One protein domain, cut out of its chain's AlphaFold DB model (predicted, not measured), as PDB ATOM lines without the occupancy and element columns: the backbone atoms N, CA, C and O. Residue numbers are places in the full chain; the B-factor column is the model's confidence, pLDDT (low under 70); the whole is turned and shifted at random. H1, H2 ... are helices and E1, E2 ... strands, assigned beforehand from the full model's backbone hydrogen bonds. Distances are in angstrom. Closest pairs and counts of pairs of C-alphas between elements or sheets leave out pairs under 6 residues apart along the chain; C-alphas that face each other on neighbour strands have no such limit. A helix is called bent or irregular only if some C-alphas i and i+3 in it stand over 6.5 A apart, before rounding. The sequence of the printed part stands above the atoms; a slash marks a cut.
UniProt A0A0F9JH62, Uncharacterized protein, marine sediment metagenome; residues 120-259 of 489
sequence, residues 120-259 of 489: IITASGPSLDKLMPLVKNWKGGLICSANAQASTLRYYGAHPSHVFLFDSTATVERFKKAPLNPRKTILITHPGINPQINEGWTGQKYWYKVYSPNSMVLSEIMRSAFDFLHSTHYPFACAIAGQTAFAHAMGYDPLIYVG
ATOM      1  N   ILE A 120      30.461 -38.502 -52.628       94.38
ATOM      2  CA  ILE A 120      29.043 -38.438 -52.965       94.38
ATOM      3  C   ILE A 120      28.251 -38.010 -51.729       94.38
ATOM      4  O   ILE A 120      28.339 -38.638 -50.673       94.38
ATOM      5  N   ILE A 121      27.439 -36.973 -51.893       95.00
ATOM      6  CA  ILE A 121      26.433 -36.506 -50.948       95.00
ATOM      7  C   ILE A 121      25.069 -36.926 -51.485       95.00
ATOM      8  O   ILE A 121      24.671 -36.533 -52.586       95.00
ATOM      9  N   THR A 122      24.362 -37.761 -50.727       94.75
ATOM     10  CA  THR A 122      23.032 -38.237 -51.125       94.75
ATOM     11  C   THR A 122      21.928 -37.430 -50.455       94.75
ATOM     12  O   THR A 122      21.909 -37.238 -49.241       94.75
ATOM     13  N   ALA A 123      20.971 -36.986 -51.258       92.50
ATOM     14  CA  ALA A 123      19.744 -36.341 -50.824       92.50
ATOM     15  C   ALA A 123      18.525 -37.191 -51.218       92.50
ATOM     16  O   ALA A 123      18.658 -38.287 -51.755       92.50
ATOM     17  N   SER A 124      17.324 -36.750 -50.846       92.56
ATOM     18  CA  SER A 124      16.099 -37.557 -50.964       92.56
ATOM     19  C   SER A 124      15.231 -37.238 -52.180       92.56
ATOM     20  O   SER A 124      14.056 -37.588 -52.187       92.56
ATOM     21  N   GLY A 125      15.763 -36.560 -53.180       90.69
ATOM     22  CA  GLY A 125      15.057 -36.261 -54.416       90.69
ATOM     23  C   GLY A 125      14.902 -37.495 -55.325       90.69
ATOM     24  O   GLY A 125      15.748 -38.395 -55.271       90.69
ATOM     25  N   PRO A 126      13.841 -37.559 -56.154       89.19
ATOM     26  CA  PRO A 126      13.584 -38.638 -57.119       89.19
ATOM     27  C   PRO A 126      14.762 -39.045 -58.022       89.19
ATOM     28  O   PRO A 126      14.873 -40.207 -58.415       89.19
ATOM     29  N   SER A 127      15.674 -38.129 -58.358       86.50
ATOM     30  CA  SER A 127      16.839 -38.428 -59.201       86.50
ATOM     31  C   SER A 127      17.807 -39.425 -58.568       86.50
ATOM     32  O   SER A 127      18.598 -40.034 -59.296       86.50
ATOM     33  N   LEU A 128      17.714 -39.652 -57.250       89.19
ATOM     34  CA  LEU A 128      18.505 -40.659 -56.552       89.19
ATOM     35  C   LEU A 128      18.317 -42.044 -57.188       89.19
ATOM     36  O   LEU A 128      19.311 -42.712 -57.467       89.19
ATOM     37  N   ASP A 129      17.079 -42.440 -57.504       87.69
ATOM     38  CA  ASP A 129      16.744 -43.771 -58.037       87.69
ATOM     39  C   ASP A 129      17.500 -44.091 -59.333       87.69
ATOM     40  O   ASP A 129      17.993 -45.203 -59.530       87.69
ATOM     41  N   LYS A 130      17.654 -43.085 -60.201       85.75
ATOM     42  CA  LYS A 130      18.352 -43.209 -61.492       85.75
ATOM     43  C   LYS A 130      19.855 -43.424 -61.315       85.75
ATOM     44  O   LYS A 130      20.507 -43.986 -62.192       85.75
ATOM     45  N   LEU A 131      20.405 -42.964 -60.195       86.75
ATOM     46  CA  LEU A 131      21.837 -42.954 -59.922       86.75
ATOM     47  C   LEU A 131      22.262 -44.086 -58.980       86.75
ATOM     48  O   LEU A 131      23.419 -44.500 -59.021       86.75
ATOM     49  N   MET A 132      21.345 -44.651 -58.188       88.31
ATOM     50  CA  MET A 132      21.647 -45.734 -57.247       88.31
ATOM     51  C   MET A 132      22.388 -46.942 -57.845       88.31
ATOM     52  O   MET A 132      23.362 -47.382 -57.223       88.31
ATOM     53  N   PRO A 133      22.049 -47.454 -59.049       86.62
ATOM     54  CA  PRO A 133      22.801 -48.553 -59.655       86.62
ATOM     55  C   PRO A 133      24.292 -48.246 -59.876       86.62
ATOM     56  O   PRO A 133      25.114 -49.162 -59.892       86.62
ATOM     57  N   LEU A 134      24.655 -46.966 -60.018       85.62
ATOM     58  CA  LEU A 134      26.033 -46.519 -60.235       85.62
ATOM     59  C   LEU A 134      26.827 -46.415 -58.922       85.62
ATOM     60  O   LEU A 134      28.047 -46.578 -58.926       85.62
ATOM     61  N   VAL A 135      26.152 -46.192 -57.788       87.56
ATOM     62  CA  VAL A 135      26.805 -45.939 -56.489       87.56
ATOM     63  C   VAL A 135      27.403 -47.210 -55.869       87.56
ATOM     64  O   VAL A 135      28.353 -47.124 -55.094       87.56
ATOM     65  N   LYS A 136      26.939 -48.409 -56.253       86.69
ATOM     66  CA  LYS A 136      27.415 -49.703 -55.713       86.69
ATOM     67  C   LYS A 136      28.939 -49.871 -55.720       86.69
ATOM     68  O   LYS A 136      29.507 -50.448 -54.795       86.69
ATOM     69  N   ASN A 137      29.600 -49.403 -56.778       85.38
ATOM     70  CA  ASN A 137      31.040 -49.586 -56.971       85.38
ATOM     71  C   ASN A 137      31.871 -48.374 -56.528       85.38
ATOM     72  O   ASN A 137      33.092 -48.395 -56.688       85.38
ATOM     73  N   TRP A 138      31.231 -47.341 -55.974       91.75
ATOM     74  CA  TRP A 138      31.902 -46.138 -55.507       91.75
ATOM     75  C   TRP A 138      32.928 -46.457 -54.411       91.75
ATOM     76  O   TRP A 138      32.674 -47.267 -53.518       91.75
ATOM     77  N   LYS A 139      34.111 -45.837 -54.502       92.25
ATOM     78  CA  LYS A 139      35.233 -46.039 -53.564       92.25
ATOM     79  C   LYS A 139      35.617 -44.787 -52.775       92.25
ATOM     80  O   LYS A 139      36.406 -44.903 -51.845       92.25
ATOM     81  N   GLY A 140      35.089 -43.621 -53.151       93.75
ATOM     82  CA  GLY A 140      35.317 -42.363 -52.441       93.75
ATOM     83  C   GLY A 140      34.448 -42.226 -51.188       93.75
ATOM     84  O   GLY A 140      33.820 -43.185 -50.730       93.75
ATOM     85  N   GLY A 141      34.364 -41.007 -50.656       95.62
ATOM     86  CA  GLY A 141      33.432 -40.679 -49.578       95.62
ATOM     87  C   GLY A 141      31.978 -40.868 -50.018       95.62
ATOM     88  O   GLY A 141      31.636 -40.596 -51.164       95.62
ATOM     89  N   LEU A 142      31.114 -41.355 -49.136       97.06
ATOM     90  CA  LEU A 142      29.683 -41.481 -49.387       97.06
ATOM     91  C   LEU A 142      28.951 -41.102 -48.104       97.06
ATOM     92  O   LEU A 142      28.965 -41.875 -47.141       97.06
ATOM     93  N   ILE A 143      28.356 -39.912 -48.095       96.94
ATOM     94  CA  ILE A 143      27.595 -39.383 -46.963       96.94
ATOM     95  C   ILE A 143      26.104 -39.433 -47.290       96.94
ATOM     96  O   ILE A 143      25.655 -39.006 -48.358       96.94
ATOM     97  N   CYS A 144      25.329 -39.963 -46.351       95.62
ATOM     98  CA  CYS A 144      23.876 -40.000 -46.426       95.62
ATOM     99  C   CYS A 144      23.247 -39.714 -45.065       95.62
ATOM    100  O   CYS A 144      23.909 -39.753 -44.034       95.62
ATOM    101  N   SER A 145      21.944 -39.480 -45.037       93.19
ATOM    102  CA  SER A 145      21.143 -39.498 -43.819       93.19
ATOM    103  C   SER A 145      20.897 -40.934 -43.360       93.19
ATOM    104  O   SER A 145      20.763 -41.848 -44.174       93.19
ATOM    105  N   ALA A 146      20.773 -41.131 -42.047       83.88
ATOM    106  CA  ALA A 146      20.663 -42.459 -41.427       83.88
ATOM    107  C   ALA A 146      19.412 -43.276 -41.781       83.88
ATOM    108  O   ALA A 146      19.339 -44.460 -41.462       83.88
ATOM    109  N   ASN A 147      18.418 -42.640 -42.398       83.00
ATOM    110  CA  ASN A 147      17.096 -43.218 -42.614       83.00
ATOM    111  C   ASN A 147      17.020 -43.882 -44.004       83.00
ATOM    112  O   ASN A 147      17.898 -44.644 -44.404       83.00
ATOM    113  N   ALA A 148      15.979 -43.534 -44.759       85.62
ATOM    114  CA  ALA A 148      15.655 -44.004 -46.100       85.62
ATOM    115  C   ALA A 148      16.848 -44.079 -47.076       85.62
ATOM    116  O   ALA A 148      16.921 -44.968 -47.924       85.62
ATOM    117  N   GLN A 149      17.788 -43.131 -46.988       92.38
ATOM    118  CA  GLN A 149      18.945 -43.092 -47.885       92.38
ATOM    119  C   GLN A 149      19.926 -44.225 -47.559       92.38
ATOM    120  O   GLN A 149      20.366 -44.933 -48.460       92.38
ATOM    121  N   ALA A 150      20.218 -44.456 -46.274       92.75
ATOM    122  CA  ALA A 150      21.087 -45.541 -45.833       92.75
ATOM    123  C   ALA A 150      20.520 -46.926 -46.189       92.75
ATOM    124  O   ALA A 150      21.264 -47.785 -46.669       92.75
ATOM    125  N   SER A 151      19.216 -47.157 -45.989       90.25
ATOM    126  CA  SER A 151      18.585 -48.433 -46.364       90.25
ATOM    127  C   SER A 151      18.639 -48.664 -47.873       90.25
ATOM    128  O   SER A 151      18.991 -49.758 -48.318       90.25
ATOM    129  N   THR A 152      18.378 -47.619 -48.653       91.25
ATOM    130  CA  THR A 152      18.375 -47.683 -50.115       91.25
ATOM    131  C   THR A 152      19.772 -47.892 -50.681       91.25
ATOM    132  O   THR A 152      19.968 -48.793 -51.493       91.25
ATOM    133  N   LEU A 153      20.783 -47.180 -50.179       92.38
ATOM    134  CA  LEU A 153      22.179 -47.441 -50.537       92.38
ATOM    135  C   LEU A 153      22.546 -48.911 -50.306       92.38
ATOM    136  O   LEU A 153      23.117 -49.551 -51.190       92.38
ATOM    137  N   ARG A 154      22.141 -49.483 -49.164       89.56
ATOM    138  CA  ARG A 154      22.382 -50.901 -48.867       89.56
ATOM    139  C   ARG A 154      21.635 -51.847 -49.798       89.56
ATOM    140  O   ARG A 154      22.218 -52.861 -50.179       89.56
ATOM    141  N   TYR A 155      20.392 -51.538 -50.166       89.69
ATOM    142  CA  TYR A 155      19.628 -52.322 -51.141       89.69
ATOM    143  C   TYR A 155      20.379 -52.430 -52.478       89.69
ATOM    144  O   TYR A 155      20.543 -53.526 -53.011       89.69
ATOM    145  N   TYR A 156      20.964 -51.328 -52.952       90.19
ATOM    146  CA  TYR A 156      21.792 -51.313 -54.165       90.19
ATOM    147  C   TYR A 156      23.222 -51.847 -53.961       90.19
ATOM    148  O   TYR A 156      24.034 -51.843 -54.887       90.19
ATOM    149  N   GLY A 157      23.554 -52.357 -52.771       90.50
ATOM    150  CA  GLY A 157      24.866 -52.921 -52.458       90.50
ATOM    151  C   GLY A 157      25.966 -51.884 -52.216       90.50
ATOM    152  O   GLY A 157      27.138 -52.255 -52.200       90.50
ATOM    153  N   ALA A 158      25.609 -50.614 -52.023       91.88
ATOM    154  CA  ALA A 158      26.512 -49.567 -51.562       91.88
ATOM    155  C   ALA A 158      26.535 -49.505 -50.025       91.88
ATOM    156  O   ALA A 158      25.572 -49.866 -49.346       91.88
ATOM    157  N   HIS A 159      27.644 -49.036 -49.452       92.94
ATOM    158  CA  HIS A 159      27.767 -48.833 -48.010       92.94
ATOM    159  C   HIS A 159      28.244 -47.405 -47.746       92.94
ATOM    160  O   HIS A 159      29.337 -47.066 -48.203       92.94
ATOM    161  N   PRO A 160      27.467 -46.565 -47.040       95.94
ATOM    162  CA  PRO A 160      27.902 -45.208 -46.749       95.94
ATOM    163  C   PRO A 160      29.143 -45.233 -45.856       95.94
ATOM    164  O   PRO A 160      29.229 -46.040 -44.920       95.94
ATOM    165  N   SER A 161      30.103 -44.356 -46.149       96.94
ATOM    166  CA  SER A 161      31.264 -44.146 -45.281       96.94
ATOM    167  C   SER A 161      30.895 -43.287 -44.078       96.94
ATOM    168  O   SER A 161      31.423 -43.502 -42.990       96.94
ATOM    169  N   HIS A 162      29.935 -42.374 -44.248       97.25
ATOM    170  CA  HIS A 162      29.415 -41.541 -43.173       97.25
ATOM    171  C   HIS A 162      27.898 -41.525 -43.201       97.25
ATOM    172  O   HIS A 162      27.268 -41.517 -44.259       97.25
ATOM    173  N   VAL A 163      27.319 -41.466 -42.014       95.88
ATOM    174  CA  VAL A 163      25.894 -41.264 -41.830       95.88
ATOM    175  C   VAL A 163      25.695 -40.011 -41.003       95.88
ATOM    176  O   VAL A 163      26.180 -39.914 -39.881       95.88
ATOM    177  N   PHE A 164      25.002 -39.045 -41.589       94.69
ATOM    178  CA  PHE A 164      24.712 -37.754 -40.999       94.69
ATOM    179  C   PHE A 164      23.344 -37.775 -40.327       94.69
ATOM    180  O   PHE A 164      22.329 -38.125 -40.942       94.69
ATOM    181  N   LEU A 165      23.324 -37.391 -39.057       92.25
ATOM    182  CA  LEU A 165      22.131 -37.341 -38.243       92.25
ATOM    183  C   LEU A 165      21.989 -35.948 -37.625       92.25
ATOM    184  O   LEU A 165      22.864 -35.460 -36.909       92.25
ATOM    185  N   PHE A 166      20.878 -35.306 -37.963       87.62
ATOM    186  CA  PHE A 166      20.587 -33.921 -37.602       87.62
ATOM    187  C   PHE A 166      19.273 -33.774 -36.834       87.62
ATOM    188  O   PHE A 166      19.170 -32.932 -35.952       87.62
ATOM    189  N   ASP A 167      18.271 -34.599 -37.146       85.31
ATOM    190  CA  ASP A 167      16.965 -34.499 -36.499       85.31
ATOM    191  C   ASP A 167      17.010 -35.118 -35.099       85.31
ATOM    192  O   ASP A 167      17.092 -36.342 -34.973       85.31
ATOM    193  N   SER A 168      16.850 -34.311 -34.048       82.94
ATOM    194  CA  SER A 168      16.752 -34.795 -32.656       82.94
ATOM    195  C   SER A 168      15.647 -35.839 -32.453       82.94
ATOM    196  O   SER A 168      15.750 -36.704 -31.584       82.94
ATOM    197  N   THR A 169      14.618 -35.811 -33.304       81.94
ATOM    198  CA  THR A 169      13.486 -36.744 -33.310       81.94
ATOM    199  C   THR A 169      13.779 -38.069 -34.021       81.94
ATOM    200  O   THR A 169      12.862 -38.859 -34.258       81.94
ATOM    201  N   ALA A 170      15.019 -38.325 -34.441       85.06
ATOM    202  CA  ALA A 170      15.387 -39.619 -34.995       85.06
ATOM    203  C   ALA A 170      15.167 -40.731 -33.956       85.06
ATOM    204  O   ALA A 170      15.520 -40.597 -32.785       85.06
ATOM    205  N   THR A 171      14.590 -41.852 -34.392       85.69
ATOM    206  CA  THR A 171      14.337 -43.010 -33.527       85.69
ATOM    207  C   THR A 171      15.277 -44.159 -33.863       85.69
ATOM    208  O   THR A 171      15.738 -44.303 -35.002       85.69
ATOM    209  N   VAL A 172      15.536 -45.019 -32.879       84.38
ATOM    210  CA  VAL A 172      16.355 -46.228 -33.055       84.38
ATOM    211  C   VAL A 172      15.755 -47.144 -34.123       84.38
ATOM    212  O   VAL A 172      16.475 -47.791 -34.881       84.38
ATOM    213  N   GLU A 173      14.430 -47.172 -34.247       83.25
ATOM    214  CA  GLU A 173      13.695 -47.958 -35.240       83.25
ATOM    215  C   GLU A 173      14.094 -47.578 -36.664       83.25
ATOM    216  O   GLU A 173      14.200 -48.457 -37.520       83.25
ATOM    217  N   ARG A 174      14.380 -46.295 -36.924       77.06
ATOM    218  CA  ARG A 174      14.857 -45.856 -38.243       77.06
ATOM    219  C   ARG A 174      16.232 -46.443 -38.565       77.06
ATOM    220  O   ARG A 174      16.431 -46.930 -39.674       77.06
ATOM    221  N   PHE A 175      17.128 -46.515 -37.582       78.00
ATOM    222  CA  PHE A 175      18.424 -47.188 -37.724       78.00
ATOM    223  C   PHE A 175      18.288 -48.710 -37.869       78.00
ATOM    224  O   PHE A 175      19.026 -49.327 -38.636       78.00
ATOM    225  N   LYS A 176      17.319 -49.338 -37.189       81.19
ATOM    226  CA  LYS A 176      17.070 -50.788 -37.302       81.19
ATOM    227  C   LYS A 176      16.644 -51.205 -38.716       81.19
ATOM    228  O   LYS A 176      16.975 -52.313 -39.134       81.19
ATOM    229  N   LYS A 177      15.951 -50.336 -39.463       76.88
ATOM    230  CA  LYS A 177      15.547 -50.583 -40.866       76.88
ATOM    231  C   LYS A 177      16.727 -50.567 -41.842       76.88
ATOM    232  O   LYS A 177      16.694 -51.225 -42.881       76.88
ATOM    233  N   ALA A 178      17.800 -49.866 -41.486       78.88
ATOM    234  CA  ALA A 178      19.036 -49.803 -42.245       78.88
ATOM    235  C   ALA A 178      20.202 -50.293 -41.375       78.88
ATOM    236  O   ALA A 178      20.973 -49.463 -40.907       78.88
ATOM    237  N   PRO A 179      20.379 -51.613 -41.138       79.62
ATOM    238  CA  PRO A 179      21.458 -52.075 -40.269       79.62
ATOM    239  C   PRO A 179      22.824 -51.740 -40.879       79.62
ATOM    240  O   PRO A 179      23.327 -52.435 -41.762       79.62
ATOM    241  N   LEU A 180      23.398 -50.628 -40.441       87.31
ATOM    242  CA  LEU A 180      24.696 -50.134 -40.868       87.31
ATOM    243  C   LEU A 180      25.789 -50.908 -40.140       87.31
ATOM    244  O   LEU A 180      25.594 -51.361 -39.013       87.31
ATOM    245  N   ASN A 181      26.946 -51.080 -40.780       90.00
ATOM    246  CA  ASN A 181      28.101 -51.645 -40.098       90.00
ATOM    247  C   ASN A 181      28.856 -50.525 -39.359       90.00
ATOM    248  O   ASN A 181      29.565 -49.764 -40.022       90.00
ATOM    249  N   PRO A 182      28.789 -50.450 -38.017       89.50
ATOM    250  CA  PRO A 182      29.457 -49.398 -37.249       89.50
ATOM    251  C   PRO A 182      30.988 -49.411 -37.392       89.50
ATOM    252  O   PRO A 182      31.640 -48.408 -37.134       89.50
ATOM    253  N   ARG A 183      31.592 -50.521 -37.844       91.12
ATOM    254  CA  ARG A 183      33.040 -50.594 -38.122       91.12
ATOM    255  C   ARG A 183      33.434 -50.001 -39.477       91.12
ATOM    256  O   ARG A 183      34.619 -49.882 -39.759       91.12
ATOM    257  N   LYS A 184      32.462 -49.723 -40.352       92.50
ATOM    258  CA  LYS A 184      32.681 -49.221 -41.722       92.50
ATOM    259  C   LYS A 184      31.990 -47.889 -42.000       92.50
ATOM    260  O   LYS A 184      32.181 -47.333 -43.075       92.50
ATOM    261  N   THR A 185      31.173 -47.417 -41.068       95.44
ATOM    262  CA  THR A 185      30.439 -46.161 -41.177       95.44
ATOM    263  C   THR A 185      30.740 -45.322 -39.951       95.44
ATOM    264  O   THR A 185      30.698 -45.825 -38.830       95.44
ATOM    265  N   ILE A 186      31.017 -44.045 -40.173       96.00
ATOM    266  CA  ILE A 186      31.160 -43.046 -39.118       96.00
ATOM    267  C   ILE A 186      29.810 -42.350 -38.933       96.00
ATOM    268  O   ILE A 186      29.180 -41.948 -39.911       96.00
ATOM    269  N   LEU A 187      29.353 -42.211 -37.691       95.25
ATOM    270  CA  LEU A 187      28.154 -41.435 -37.374       95.25
ATOM    271  C   LEU A 187      28.541 -39.977 -37.134       95.25
ATOM    272  O   LEU A 187      29.320 -39.697 -36.234       95.25
ATOM    273  N   ILE A 188      27.976 -39.050 -37.896       94.94
ATOM    274  CA  ILE A 188      28.096 -37.612 -37.657       94.94
ATOM    275  C   ILE A 188      26.803 -37.162 -36.975       94.94
ATOM    276  O   ILE A 188      25.729 -37.295 -37.562       94.94
ATOM    277  N   THR A 189      26.887 -36.681 -35.739       93.75
ATOM    278  CA  THR A 189      25.710 -36.420 -34.897       93.75
ATOM    279  C   THR A 189      25.956 -35.303 -33.882       93.75
ATOM    280  O   THR A 189      27.076 -34.823 -33.728       93.75
ATOM    281  N   HIS A 190      24.913 -34.897 -33.167       90.88
ATOM    282  CA  HIS A 190      24.978 -33.903 -32.102       90.88
ATOM    283  C   HIS A 190      24.452 -34.477 -30.774       90.88
ATOM    284  O   HIS A 190      23.641 -35.408 -30.787       90.88
ATOM    285  N   PRO A 191      24.860 -33.935 -29.610       87.88
ATOM    286  CA  PRO A 191      24.429 -34.461 -28.308       87.88
ATOM    287  C   PRO A 191      22.919 -34.385 -28.039       87.88
ATOM    288  O   PRO A 191      22.411 -35.127 -27.211       87.88
ATOM    289  N   GLY A 192      22.194 -33.528 -28.763       85.44
ATOM    290  CA  GLY A 192      20.737 -33.393 -28.650       85.44
ATOM    291  C   GLY A 192      19.929 -34.475 -29.378       85.44
ATOM    292  O   GLY A 192      18.711 -34.347 -29.477       85.44
ATOM    293  N   ILE A 193      20.579 -35.490 -29.950       89.50
ATOM    294  CA  ILE A 193      19.892 -36.625 -30.567       89.50
ATOM    295  C   ILE A 193      19.377 -37.611 -29.509       89.50
ATOM    296  O   ILE A 193      19.881 -37.646 -28.390       89.50
ATOM    297  N   ASN A 194      18.418 -38.467 -29.879       88.69
ATOM    298  CA  ASN A 194      17.964 -39.585 -29.054       88.69
ATOM    299  C   ASN A 194      19.158 -40.389 -28.471       88.69
ATOM    300  O   ASN A 194      19.906 -41.006 -29.242       88.69
ATOM    301  N   PRO A 195      19.318 -40.435 -27.130       88.94
ATOM    302  CA  PRO A 195      20.447 -41.096 -26.472       88.94
ATOM    303  C   PRO A 195      20.615 -42.563 -26.860       88.94
ATOM    304  O   PRO A 195      21.739 -43.029 -27.011       88.94
ATOM    305  N   GLN A 196      19.522 -43.274 -27.142       90.12
ATOM    306  CA  GLN A 196      19.579 -44.686 -27.517       90.12
ATOM    307  C   GLN A 196      20.280 -44.913 -28.866       90.12
ATOM    308  O   GLN A 196      20.874 -45.969 -29.088       90.12
ATOM    309  N   ILE A 197      20.241 -43.935 -29.781       90.06
ATOM    310  CA  ILE A 197      21.012 -43.994 -31.032       90.06
ATOM    311  C   ILE A 197      22.502 -43.863 -30.717       90.06
ATOM    312  O   ILE A 197      23.318 -44.613 -31.253       90.06
ATOM    313  N   ASN A 198      22.856 -42.943 -29.819       88.56
ATOM    314  CA  ASN A 198      24.238 -42.747 -29.400       88.56
ATOM    315  C   ASN A 198      24.778 -43.979 -28.674       88.56
ATOM    316  O   ASN A 198      25.863 -44.447 -29.003       88.56
ATOM    317  N   GLU A 199      24.031 -44.525 -27.722       88.19
ATOM    318  CA  GLU A 199      24.401 -45.730 -26.976       88.19
ATOM    319  C   GLU A 199      24.490 -46.956 -27.891       88.19
ATOM    320  O   GLU A 199      25.439 -47.735 -27.805       88.19
ATOM    321  N   GLY A 200      23.541 -47.099 -28.822       88.25
ATOM    322  CA  GLY A 200      23.506 -48.211 -29.770       88.25
ATOM    323  C   GLY A 200      24.595 -48.159 -30.845       88.25
ATOM    324  O   GLY A 200      24.967 -49.198 -31.399       88.25
ATOM    325  N   TRP A 201      25.134 -46.976 -31.159       91.75
ATOM    326  CA  TRP A 201      26.202 -46.838 -32.144       91.75
ATOM    327  C   TRP A 201      27.573 -47.120 -31.524       91.75
ATOM    328  O   TRP A 201      28.185 -46.263 -30.886       91.75
ATOM    329  N   THR A 202      28.086 -48.321 -31.775       92.44
ATOM    330  CA  THR A 202      29.405 -48.782 -31.299       92.44
ATOM    331  C   THR A 202      30.571 -48.358 -32.194       92.44
ATOM    332  O   THR A 202      31.725 -48.660 -31.903       92.44
ATOM    333  N   GLY A 203      30.270 -47.699 -33.314       92.62
ATOM    334  CA  GLY A 203      31.250 -47.243 -34.291       92.62
ATOM    335  C   GLY A 203      31.867 -45.902 -33.929       92.62
ATOM    336  O   GLY A 203      31.519 -45.279 -32.925       92.62
ATOM    337  N   GLN A 204      32.746 -45.421 -34.806       95.06
ATOM    338  CA  GLN A 204      33.286 -44.073 -34.685       95.06
ATOM    339  C   GLN A 204      32.168 -43.032 -34.829       95.06
ATOM    340  O   GLN A 204      31.222 -43.210 -35.610       95.06
ATOM    341  N   LYS A 205      32.296 -41.947 -34.061       93.62
ATOM    342  CA  LYS A 205      31.380 -40.809 -34.054       93.62
ATOM    343  C   LYS A 205      32.156 -39.518 -34.273       93.62
ATOM    344  O   LYS A 205      33.222 -39.341 -33.687       93.62
ATOM    345  N   TYR A 206      31.583 -38.619 -35.055       93.38
ATOM    346  CA  TYR A 206      31.926 -37.208 -35.058       93.38
ATOM    347  C   TYR A 206      30.779 -36.431 -34.440       93.38
ATOM    348  O   TYR A 206      29.618 -36.601 -34.817       93.38
ATOM    349  N   TRP A 207      31.129 -35.607 -33.464       90.00
ATOM    350  CA  TRP A 207      30.182 -34.810 -32.712       90.00
ATOM    351  C   TRP A 207      30.244 -33.364 -33.159       90.00
ATOM    352  O   TRP A 207      31.319 -32.854 -33.474       90.00
ATOM    353  N   TYR A 208      29.090 -32.713 -33.137       88.12
ATOM    354  CA  TYR A 208      29.000 -31.275 -33.297       88.12
ATOM    355  C   TYR A 208      27.937 -30.662 -32.405       88.12
ATOM    356  O   TYR A 208      26.984 -31.324 -31.987       88.12
ATOM    357  N   LYS A 209      28.090 -29.370 -32.127       85.00
ATOM    358  CA  LYS A 209      27.051 -28.573 -31.484       85.00
ATOM    359  C   LYS A 209      26.087 -28.045 -32.532       85.00
ATOM    360  O   LYS A 209      26.511 -27.440 -33.510       85.00
ATOM    361  N   VAL A 210      24.794 -28.238 -32.299       82.56
ATOM    362  CA  VAL A 210      23.751 -27.507 -33.027       82.56
ATOM    363  C   VAL A 210      23.525 -26.195 -32.290       82.56
ATOM    364  O   VAL A 210      23.174 -26.220 -31.114       82.56
ATOM    365  N   TYR A 211      23.698 -25.071 -32.974       79.00
ATOM    366  CA  TYR A 211      23.441 -23.739 -32.446       79.00
ATOM    367  C   TYR A 211      22.208 -23.146 -33.113       79.00
ATOM    368  O   TYR A 211      22.282 -22.667 -34.238       79.00
ATOM    369  N   SER A 212      21.070 -23.164 -32.421       78.69
ATOM    370  CA  SER A 212      19.860 -22.472 -32.869       78.69
ATOM    371  C   SER A 212      19.604 -21.282 -31.950       78.69
ATOM    372  O   SER A 212      19.276 -21.514 -30.785       78.69
ATOM    373  N   PRO A 213      19.719 -20.027 -32.427       72.12
ATOM    374  CA  PRO A 213      19.528 -18.846 -31.580       72.12
ATOM    375  C   PRO A 213      18.111 -18.765 -30.993       72.12
ATOM    376  O   PRO A 213      17.908 -18.171 -29.941       72.12
ATOM    377  N   ASN A 214      17.143 -19.429 -31.631       72.81
ATOM    378  CA  ASN A 214      15.747 -19.471 -31.194       72.81
ATOM    379  C   ASN A 214      15.467 -20.563 -30.147       72.81
ATOM    380  O   ASN A 214      14.334 -20.703 -29.695       72.81
ATOM    381  N   SER A 215      16.464 -21.371 -29.774       73.62
ATOM    382  CA  SER A 215      16.322 -22.421 -28.765       73.62
ATOM    383  C   SER A 215      17.368 -22.235 -27.681       73.62
ATOM    384  O   SER A 215      18.532 -22.554 -27.894       73.62
ATOM    385  N   MET A 216      16.939 -21.801 -26.493       72.62
ATOM    386  CA  MET A 216      17.810 -21.627 -25.321       72.62
ATOM    387  C   MET A 216      18.616 -22.896 -24.996       72.62
ATOM    388  O   MET A 216      19.789 -22.829 -24.626       72.62
ATOM    389  N   VAL A 217      18.003 -24.069 -25.194       73.25
ATOM    390  CA  VAL A 217      18.679 -25.358 -25.025       73.25
ATOM    391  C   VAL A 217      19.836 -25.492 -26.016       73.25
ATOM    392  O   VAL A 217      20.925 -25.894 -25.625       73.25
ATOM    393  N   LEU A 218      19.639 -25.136 -27.287       75.31
ATOM    394  CA  LEU A 218      20.664 -25.278 -28.326       75.31
ATOM    395  C   LEU A 218      21.693 -24.132 -28.322       75.31
ATOM    396  O   LEU A 218      22.855 -24.365 -28.639       75.31
ATOM    397  N   SER A 219      21.305 -22.909 -27.956       73.44
ATOM    398  CA  SER A 219      22.192 -21.740 -27.974       73.44
ATOM    399  C   SER A 219      23.070 -21.615 -26.727       73.44
ATOM    400  O   SER A 219      24.242 -21.251 -26.847       73.44
ATOM    401  N   GLU A 220      22.541 -21.937 -25.541       75.94
ATOM    402  CA  GLU A 220      23.241 -21.716 -24.268       75.94
ATOM    403  C   GLU A 220      23.594 -23.019 -23.552       75.94
ATOM    404  O   GLU A 220      24.758 -23.223 -23.194       75.94
ATOM    405  N   ILE A 221      22.628 -23.931 -23.384       77.88
ATOM    406  CA  ILE A 221      22.852 -25.168 -22.617       77.88
ATOM    407  C   ILE A 221      23.795 -26.093 -23.376       77.88
ATOM    408  O   ILE A 221      24.823 -26.485 -22.842       77.88
ATOM    409  N   MET A 222      23.505 -26.398 -24.641       74.75
ATOM    410  CA  MET A 222      24.358 -27.250 -25.473       74.75
ATOM    411  C   MET A 222      25.759 -26.666 -25.651       74.75
ATOM    412  O   MET A 222      26.741 -27.400 -25.721       74.75
ATOM    413  N   ARG A 223      25.868 -25.337 -25.715       73.44
ATOM    414  CA  ARG A 223      27.155 -24.657 -25.840       73.44
ATOM    415  C   ARG A 223      28.001 -24.808 -24.581       73.44
ATOM    416  O   ARG A 223      29.190 -25.076 -24.704       73.44
ATOM    417  N   SER A 224      27.379 -24.654 -23.415       77.19
ATOM    418  CA  SER A 224      28.053 -24.709 -22.113       77.19
ATOM    419  C   SER A 224      28.308 -26.142 -21.643       77.19
ATOM    420  O   SER A 224      29.366 -26.434 -21.106       77.19
ATOM    421  N   ALA A 225      27.355 -27.050 -21.862       78.00
ATOM    422  CA  ALA A 225      27.442 -28.446 -21.429       78.00
ATOM    423  C   ALA A 225      28.381 -29.294 -22.304       78.00
ATOM    424  O   ALA A 225      28.842 -30.347 -21.870       78.00
ATOM    425  N   PHE A 226      28.647 -28.850 -23.535       82.44
ATOM    426  CA  PHE A 226      29.514 -29.532 -24.497       82.44
ATOM    427  C   PHE A 226      30.589 -28.579 -25.037       82.44
ATOM    428  O   PHE A 226      30.858 -28.523 -26.239       82.44
ATOM    429  N   ASP A 227      31.188 -27.787 -24.153       78.25
ATOM    430  CA  ASP A 227      32.256 -26.834 -24.477       78.25
ATOM    431  C   ASP A 227      33.492 -27.505 -25.106       78.25
ATOM    432  O   ASP A 227      34.095 -26.929 -26.009       78.25
ATOM    433  N   PHE A 228      33.772 -28.758 -24.739       75.88
ATOM    434  CA  PHE A 228      34.803 -29.618 -25.334       75.88
ATOM    435  C   PHE A 228      34.558 -29.990 -26.809       75.88
ATOM    436  O   PHE A 228      35.439 -30.546 -27.462       75.88
ATOM    437  N   LEU A 229      33.365 -29.730 -27.355       77.19
ATOM    438  CA  LEU A 229      33.113 -29.860 -28.789       77.19
ATOM    439  C   LEU A 229      33.505 -28.559 -29.488       77.19
ATOM    440  O   LEU A 229      32.862 -27.531 -29.297       77.19
ATOM    441  N   HIS A 230      34.520 -28.598 -30.343       75.56
ATOM    442  CA  HIS A 230      34.986 -27.393 -31.035       75.56
ATOM    443  C   HIS A 230      34.126 -27.033 -32.256       75.56
ATOM    444  O   HIS A 230      33.958 -25.856 -32.568       75.56
ATOM    445  N   SER A 231      33.481 -28.015 -32.893       76.25
ATOM    446  CA  SER A 231      32.603 -27.760 -34.038       76.25
ATOM    447  C   SER A 231      31.214 -27.290 -33.594       76.25
ATOM    448  O   SER A 231      30.523 -27.923 -32.786       76.25
ATOM    449  N   THR A 232      30.789 -26.153 -34.141       76.31
ATOM    450  CA  THR A 232      29.445 -25.600 -33.955       76.31
ATOM    451  C   THR A 232      28.832 -25.341 -35.317       76.31
ATOM    452  O   THR A 232      29.446 -24.700 -36.162       76.31
ATOM    453  N   HIS A 233      27.613 -25.823 -35.522       75.38
ATOM    454  CA  HIS A 233      26.865 -25.625 -36.752       75.38
ATOM    455  C   HIS A 233      25.480 -25.072 -36.450       75.38
ATOM    456  O   HIS A 233      24.831 -25.475 -35.485       75.38
ATOM    457  N   TYR A 234      25.009 -24.170 -37.305       71.06
ATOM    458  CA  TYR A 234      23.631 -23.700 -37.268       71.06
ATOM    459  C   TYR A 234      22.653 -24.837 -37.600       71.06
ATOM    460  O   TYR A 234      23.045 -25.811 -38.252       71.06
ATOM    461  N   PRO A 235      21.380 -24.753 -37.167       67.38
ATOM    462  CA  PRO A 235      20.354 -25.655 -37.642       67.38
ATOM    463  C   PRO A 235      20.315 -25.574 -39.162       67.38
ATOM    464  O   PRO A 235      20.059 -24.525 -39.751       67.38
ATOM    465  N   PHE A 236      20.595 -26.700 -39.795       70.12
ATOM    466  CA  PHE A 236      20.495 -26.819 -41.230       70.12
ATOM    467  C   PHE A 236      19.022 -26.938 -41.610       70.12
ATOM    468  O   PHE A 236      18.288 -27.724 -41.014       70.12
ATOM    469  N   ALA A 237      18.588 -26.206 -42.637       71.69
ATOM    470  CA  ALA A 237      17.231 -26.362 -43.168       71.69
ATOM    471  C   ALA A 237      16.982 -27.791 -43.690       71.69
ATOM    472  O   ALA A 237      15.854 -28.279 -43.699       71.69
ATOM    473  N   CYS A 238      18.041 -28.476 -44.124       82.00
ATOM    474  CA  CYS A 238      17.984 -29.857 -44.576       82.00
ATOM    475  C   CYS A 238      19.312 -30.586 -44.338       82.00
ATOM    476  O   CYS A 238      20.382 -29.983 -44.265       82.00
ATOM    477  N   ALA A 239      19.251 -31.917 -44.265       88.75
ATOM    478  CA  ALA A 239      20.414 -32.751 -43.967       88.75
ATOM    479  C   ALA A 239      21.559 -32.602 -44.980       88.75
ATOM    480  O   ALA A 239      22.714 -32.722 -44.585       88.75
ATOM    481  N   ILE A 240      21.257 -32.308 -46.253       89.44
ATOM    482  CA  ILE A 240      22.283 -32.128 -47.291       89.44
ATOM    483  C   ILE A 240      23.266 -31.012 -46.908       89.44
ATOM    484  O   ILE A 240      24.445 -31.118 -47.231       89.44
ATOM    485  N   ALA A 241      22.824 -30.027 -46.110       85.12
ATOM    486  CA  ALA A 241      23.673 -28.904 -45.742       85.12
ATOM    487  C   ALA A 241      24.727 -29.229 -44.719       85.12
ATOM    488  O   ALA A 241      25.908 -28.932 -44.920       85.12
ATOM    489  N   GLY A 242      24.317 -29.957 -43.690       87.19
ATOM    490  CA  GLY A 242      25.273 -30.553 -42.782       87.19
ATOM    491  C   GLY A 242      26.199 -31.510 -43.521       87.19
ATOM    492  O   GLY A 242      27.411 -31.392 -43.394       87.19
ATOM    493  N   GLN A 243      25.664 -32.399 -44.363       92.69
ATOM    494  CA  GLN A 243      26.491 -33.356 -45.102       92.69
ATOM    495  C   GLN A 243      27.581 -32.670 -45.937       92.69
ATOM    496  O   GLN A 243      28.728 -33.108 -45.885       92.69
ATOM    497  N   THR A 244      27.256 -31.588 -46.647       89.19
ATOM    498  CA  THR A 244      28.228 -30.788 -47.405       89.19
ATOM    499  C   THR A 244      29.262 -30.131 -46.506       89.19
ATOM    500  O   THR A 244      30.457 -30.279 -46.762       89.19
ATOM    501  N   ALA A 245      28.826 -29.440 -45.446       85.50
ATOM    502  CA  ALA A 245      29.731 -28.756 -44.525       85.50
ATOM    503  C   ALA A 245      30.727 -29.741 -43.896       85.50
ATOM    504  O   ALA A 245      31.932 -29.499 -43.893       85.50
ATOM    505  N   PHE A 246      30.240 -30.902 -43.450       88.56
ATOM    506  CA  PHE A 246      31.087 -31.959 -42.908       88.56
ATOM    507  C   PHE A 246      31.991 -32.589 -43.960       88.56
ATOM    508  O   PHE A 246      33.154 -32.853 -43.669       88.56
ATOM    509  N   ALA A 247      31.502 -32.837 -45.176       89.75
ATOM    510  CA  ALA A 247      32.338 -33.396 -46.232       89.75
ATOM    511  C   ALA A 247      33.525 -32.478 -46.540       89.75
ATOM    512  O   ALA A 247      34.666 -32.940 -46.577       89.75
ATOM    513  N   HIS A 248      33.251 -31.182 -46.675       85.19
ATOM    514  CA  HIS A 248      34.268 -30.168 -46.903       85.19
ATOM    515  C   HIS A 248      35.251 -30.079 -45.726       85.19
ATOM    516  O   HIS A 248      36.457 -30.184 -45.929       85.19
ATOM    517  N   ALA A 249      34.751 -29.982 -44.488       82.19
ATOM    518  CA  ALA A 249      35.589 -29.940 -43.286       82.19
ATOM    519  C   ALA A 249      36.459 -31.199 -43.119       82.19
ATOM    520  O   ALA A 249      37.557 -31.143 -42.578       82.19
ATOM    521  N   MET A 250      36.004 -32.350 -43.617       84.50
ATOM    522  CA  MET A 250      36.784 -33.587 -43.618       84.50
ATOM    523  C   MET A 250      37.816 -33.668 -44.750       84.50
ATOM    524  O   MET A 250      38.544 -34.664 -44.794       84.50
ATOM    525  N   GLY A 251      37.884 -32.678 -45.643       86.25
ATOM    526  CA  GLY A 251      38.811 -32.627 -46.771       86.25
ATOM    527  C   GLY A 251      38.344 -33.384 -48.013       86.25
ATOM    528  O   GLY A 251      39.178 -33.785 -48.817       86.25
ATOM    529  N   TYR A 252      37.051 -33.664 -48.176       88.19
ATOM    530  CA  TYR A 252      36.562 -34.290 -49.406       88.19
ATOM    531  C   TYR A 252      36.453 -33.283 -50.557       88.19
ATOM    532  O   TYR A 252      35.853 -32.225 -50.397       88.19
ATOM    533  N   ASP A 253      36.980 -33.656 -51.727       86.25
ATOM    534  CA  ASP A 253      36.996 -32.833 -52.941       86.25
ATOM    535  C   ASP A 253      37.239 -33.716 -54.192       86.25
ATOM    536  O   ASP A 253      38.193 -34.506 -54.198       86.25
ATOM    537  N   PRO A 254      36.402 -33.654 -55.251       90.50
ATOM    538  CA  PRO A 254      35.152 -32.898 -55.371       90.50
ATOM    539  C   PRO A 254      33.980 -33.498 -54.590       90.50
ATOM    540  O   PRO A 254      33.896 -34.708 -54.367       90.50
ATOM    541  N   LEU A 255      33.015 -32.640 -54.249       86.62
ATOM    542  CA  LEU A 255      31.699 -33.049 -53.758       86.62
ATOM    543  C   LEU A 255      30.743 -33.285 -54.937       86.62
ATOM    544  O   LEU A 255      30.621 -32.447 -55.829       86.62
ATOM    545  N   ILE A 256      30.066 -34.432 -54.935       88.38
ATOM    546  CA  ILE A 256      29.146 -34.890 -55.981       88.38
ATOM    547  C   ILE A 256      27.771 -35.082 -55.352       88.38
ATOM    548  O   ILE A 256      27.616 -35.863 -54.420       88.38
ATOM    549  N   TYR A 257      26.759 -34.416 -55.887       89.69
ATOM    550  CA  TYR A 257      25.415 -34.422 -55.319       89.69
ATOM    551  C   TYR A 257      24.498 -35.353 -56.102       89.69
ATOM    552  O   TYR A 257      24.461 -35.325 -57.331       89.69
ATOM    553  N   VAL A 258      23.759 -36.195 -55.383       89.25
ATOM    554  CA  VAL A 258      22.904 -37.237 -55.961       89.25
ATOM    555  C   VAL A 258      21.562 -37.214 -55.234       89.25
ATOM    556  O   VAL A 258      21.535 -37.253 -54.007       89.25
ATOM    557  N   GLY A 259      20.440 -37.139 -55.959       89.75
ATOM    558  CA  GLY A 259      19.123 -36.972 -55.327       89.75
ATOM    559  C   GLY A 259      18.903 -35.574 -54.746       89.75
ATOM    560  O   GLY A 259      18.116 -35.409 -53.821       89.75
TER     561      GLY A 259
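This is residues 120 to 259 of the 489 residues of an uncharacterized protein of marine sediment metagenome (UniProt A0A0F9JH62). A strongly twisted sheet of six short parallel strands curls round one helix, H6, on one of its faces, while H2 is over the opposite face and H1 and H4 graze the sheet, with H3 next to H4. H5 lies away from this body at one end of the long axis, reached and left through stretches that pair briefly with each other. The printed part has 140 residues, with six named helices and six named strands in the order E1 H1 E2 H2 E3 H3 E4 H4 E5 H5 H6 E6; the class is mixed, helices and strands. The sheet runs E5 E4 E3 E2 E1 E6, all parallel. The whole is compact, with a radius of gyration of the C-alphas of 14.8 A, and its outline of 44 by 29 by 25 A is only just elongated.

Start at E1, residues 120 to 122, and go on through H1, residues 127 to 135, to E2, residues 141 to 145; N 122 and O 143 are 3.0 A apart, within hydrogen-bond range. After H2, residues 148 to 155, look at E3, residues 162 to 164, where N 164 and O 144 are 2.8 A apart. Past H3, residues 172 to 177, comes E4, residues 186 to 189, with N 188 and O 163 at 2.8 A; past H4, residues 195 to 200, comes edge strand E5, residues 205 to 207, with N 206 and O 187 at 2.8 A. These make four strand-helix-strand units, two parallel neighbour strands with a helix between, from E1, H1, E2 to E4, H4, E5, each with a right-handed crossover. At the other edge look for E6, residues 255 to 258, parallel to E1, with N 121 and O 256 at 2.8 A. H6, residues 239 to 249, is on the sheet, which curls round it; the closest C-alphas of H6 and E3 are those of Gln 243 and Phe 164, 6.3 A. H2 is on the opposite face, at a height over the sheet of 9.2 A, and only just stands up from it, rising 42 degrees. H1 only grazes the sheet; its closest C-alpha to E6 is that of Leu 128, 5.6 A from that of Val 258. H1 and H2 are close but not clearly touching, with the C-alphas of Met 132 and Leu 153 closest at 6.9 A. H3, not on the sheet, only just touches H4, with 3 pairs of C-alphas within 8 A, Val 172 and Ile 197 closest at 5.5 A. H4 itself only grazes the sheet. H5, residues 216 to 225, is not on the sheet and is apart from H6. Every O i to N i+4 pair is within hydrogen-bond range in H2, H3, H4 and H6, against 4 of 6 in H5 and 2 of 5 in H1, which has 4 of 6 O i to N i+3 pairs within range.

Find C-alpha 120 at (29.043, -38.438, -52.965), where E1 begins. H1 runs 12.8 A and is irregular, C-alphas 130 and 133 being 7.2 A apart. E2, the longest strand by residues, runs 13.6 A, and H2 10.5 A. H5 runs 12.4 A from C-alpha 216 at (17.810, -21.627, -25.321). H6 runs 15.4 A, and E6, 10.0 A long, ends at C-alpha 258, (22.904, -37.237, -55.961).

The two C-alphas farthest apart are those of Pro 133 and Ser 224, 44.8 A. The printed part has no cut. The one long link is that from H5 to H6, residues 226 to 238; in it residues 232 to 233 pair with residues 209 to 210, parallel. The mean pLDDT of the printed part is 86.4; look at residue 235 for the one value under 70, and at H5 for a mean of 75.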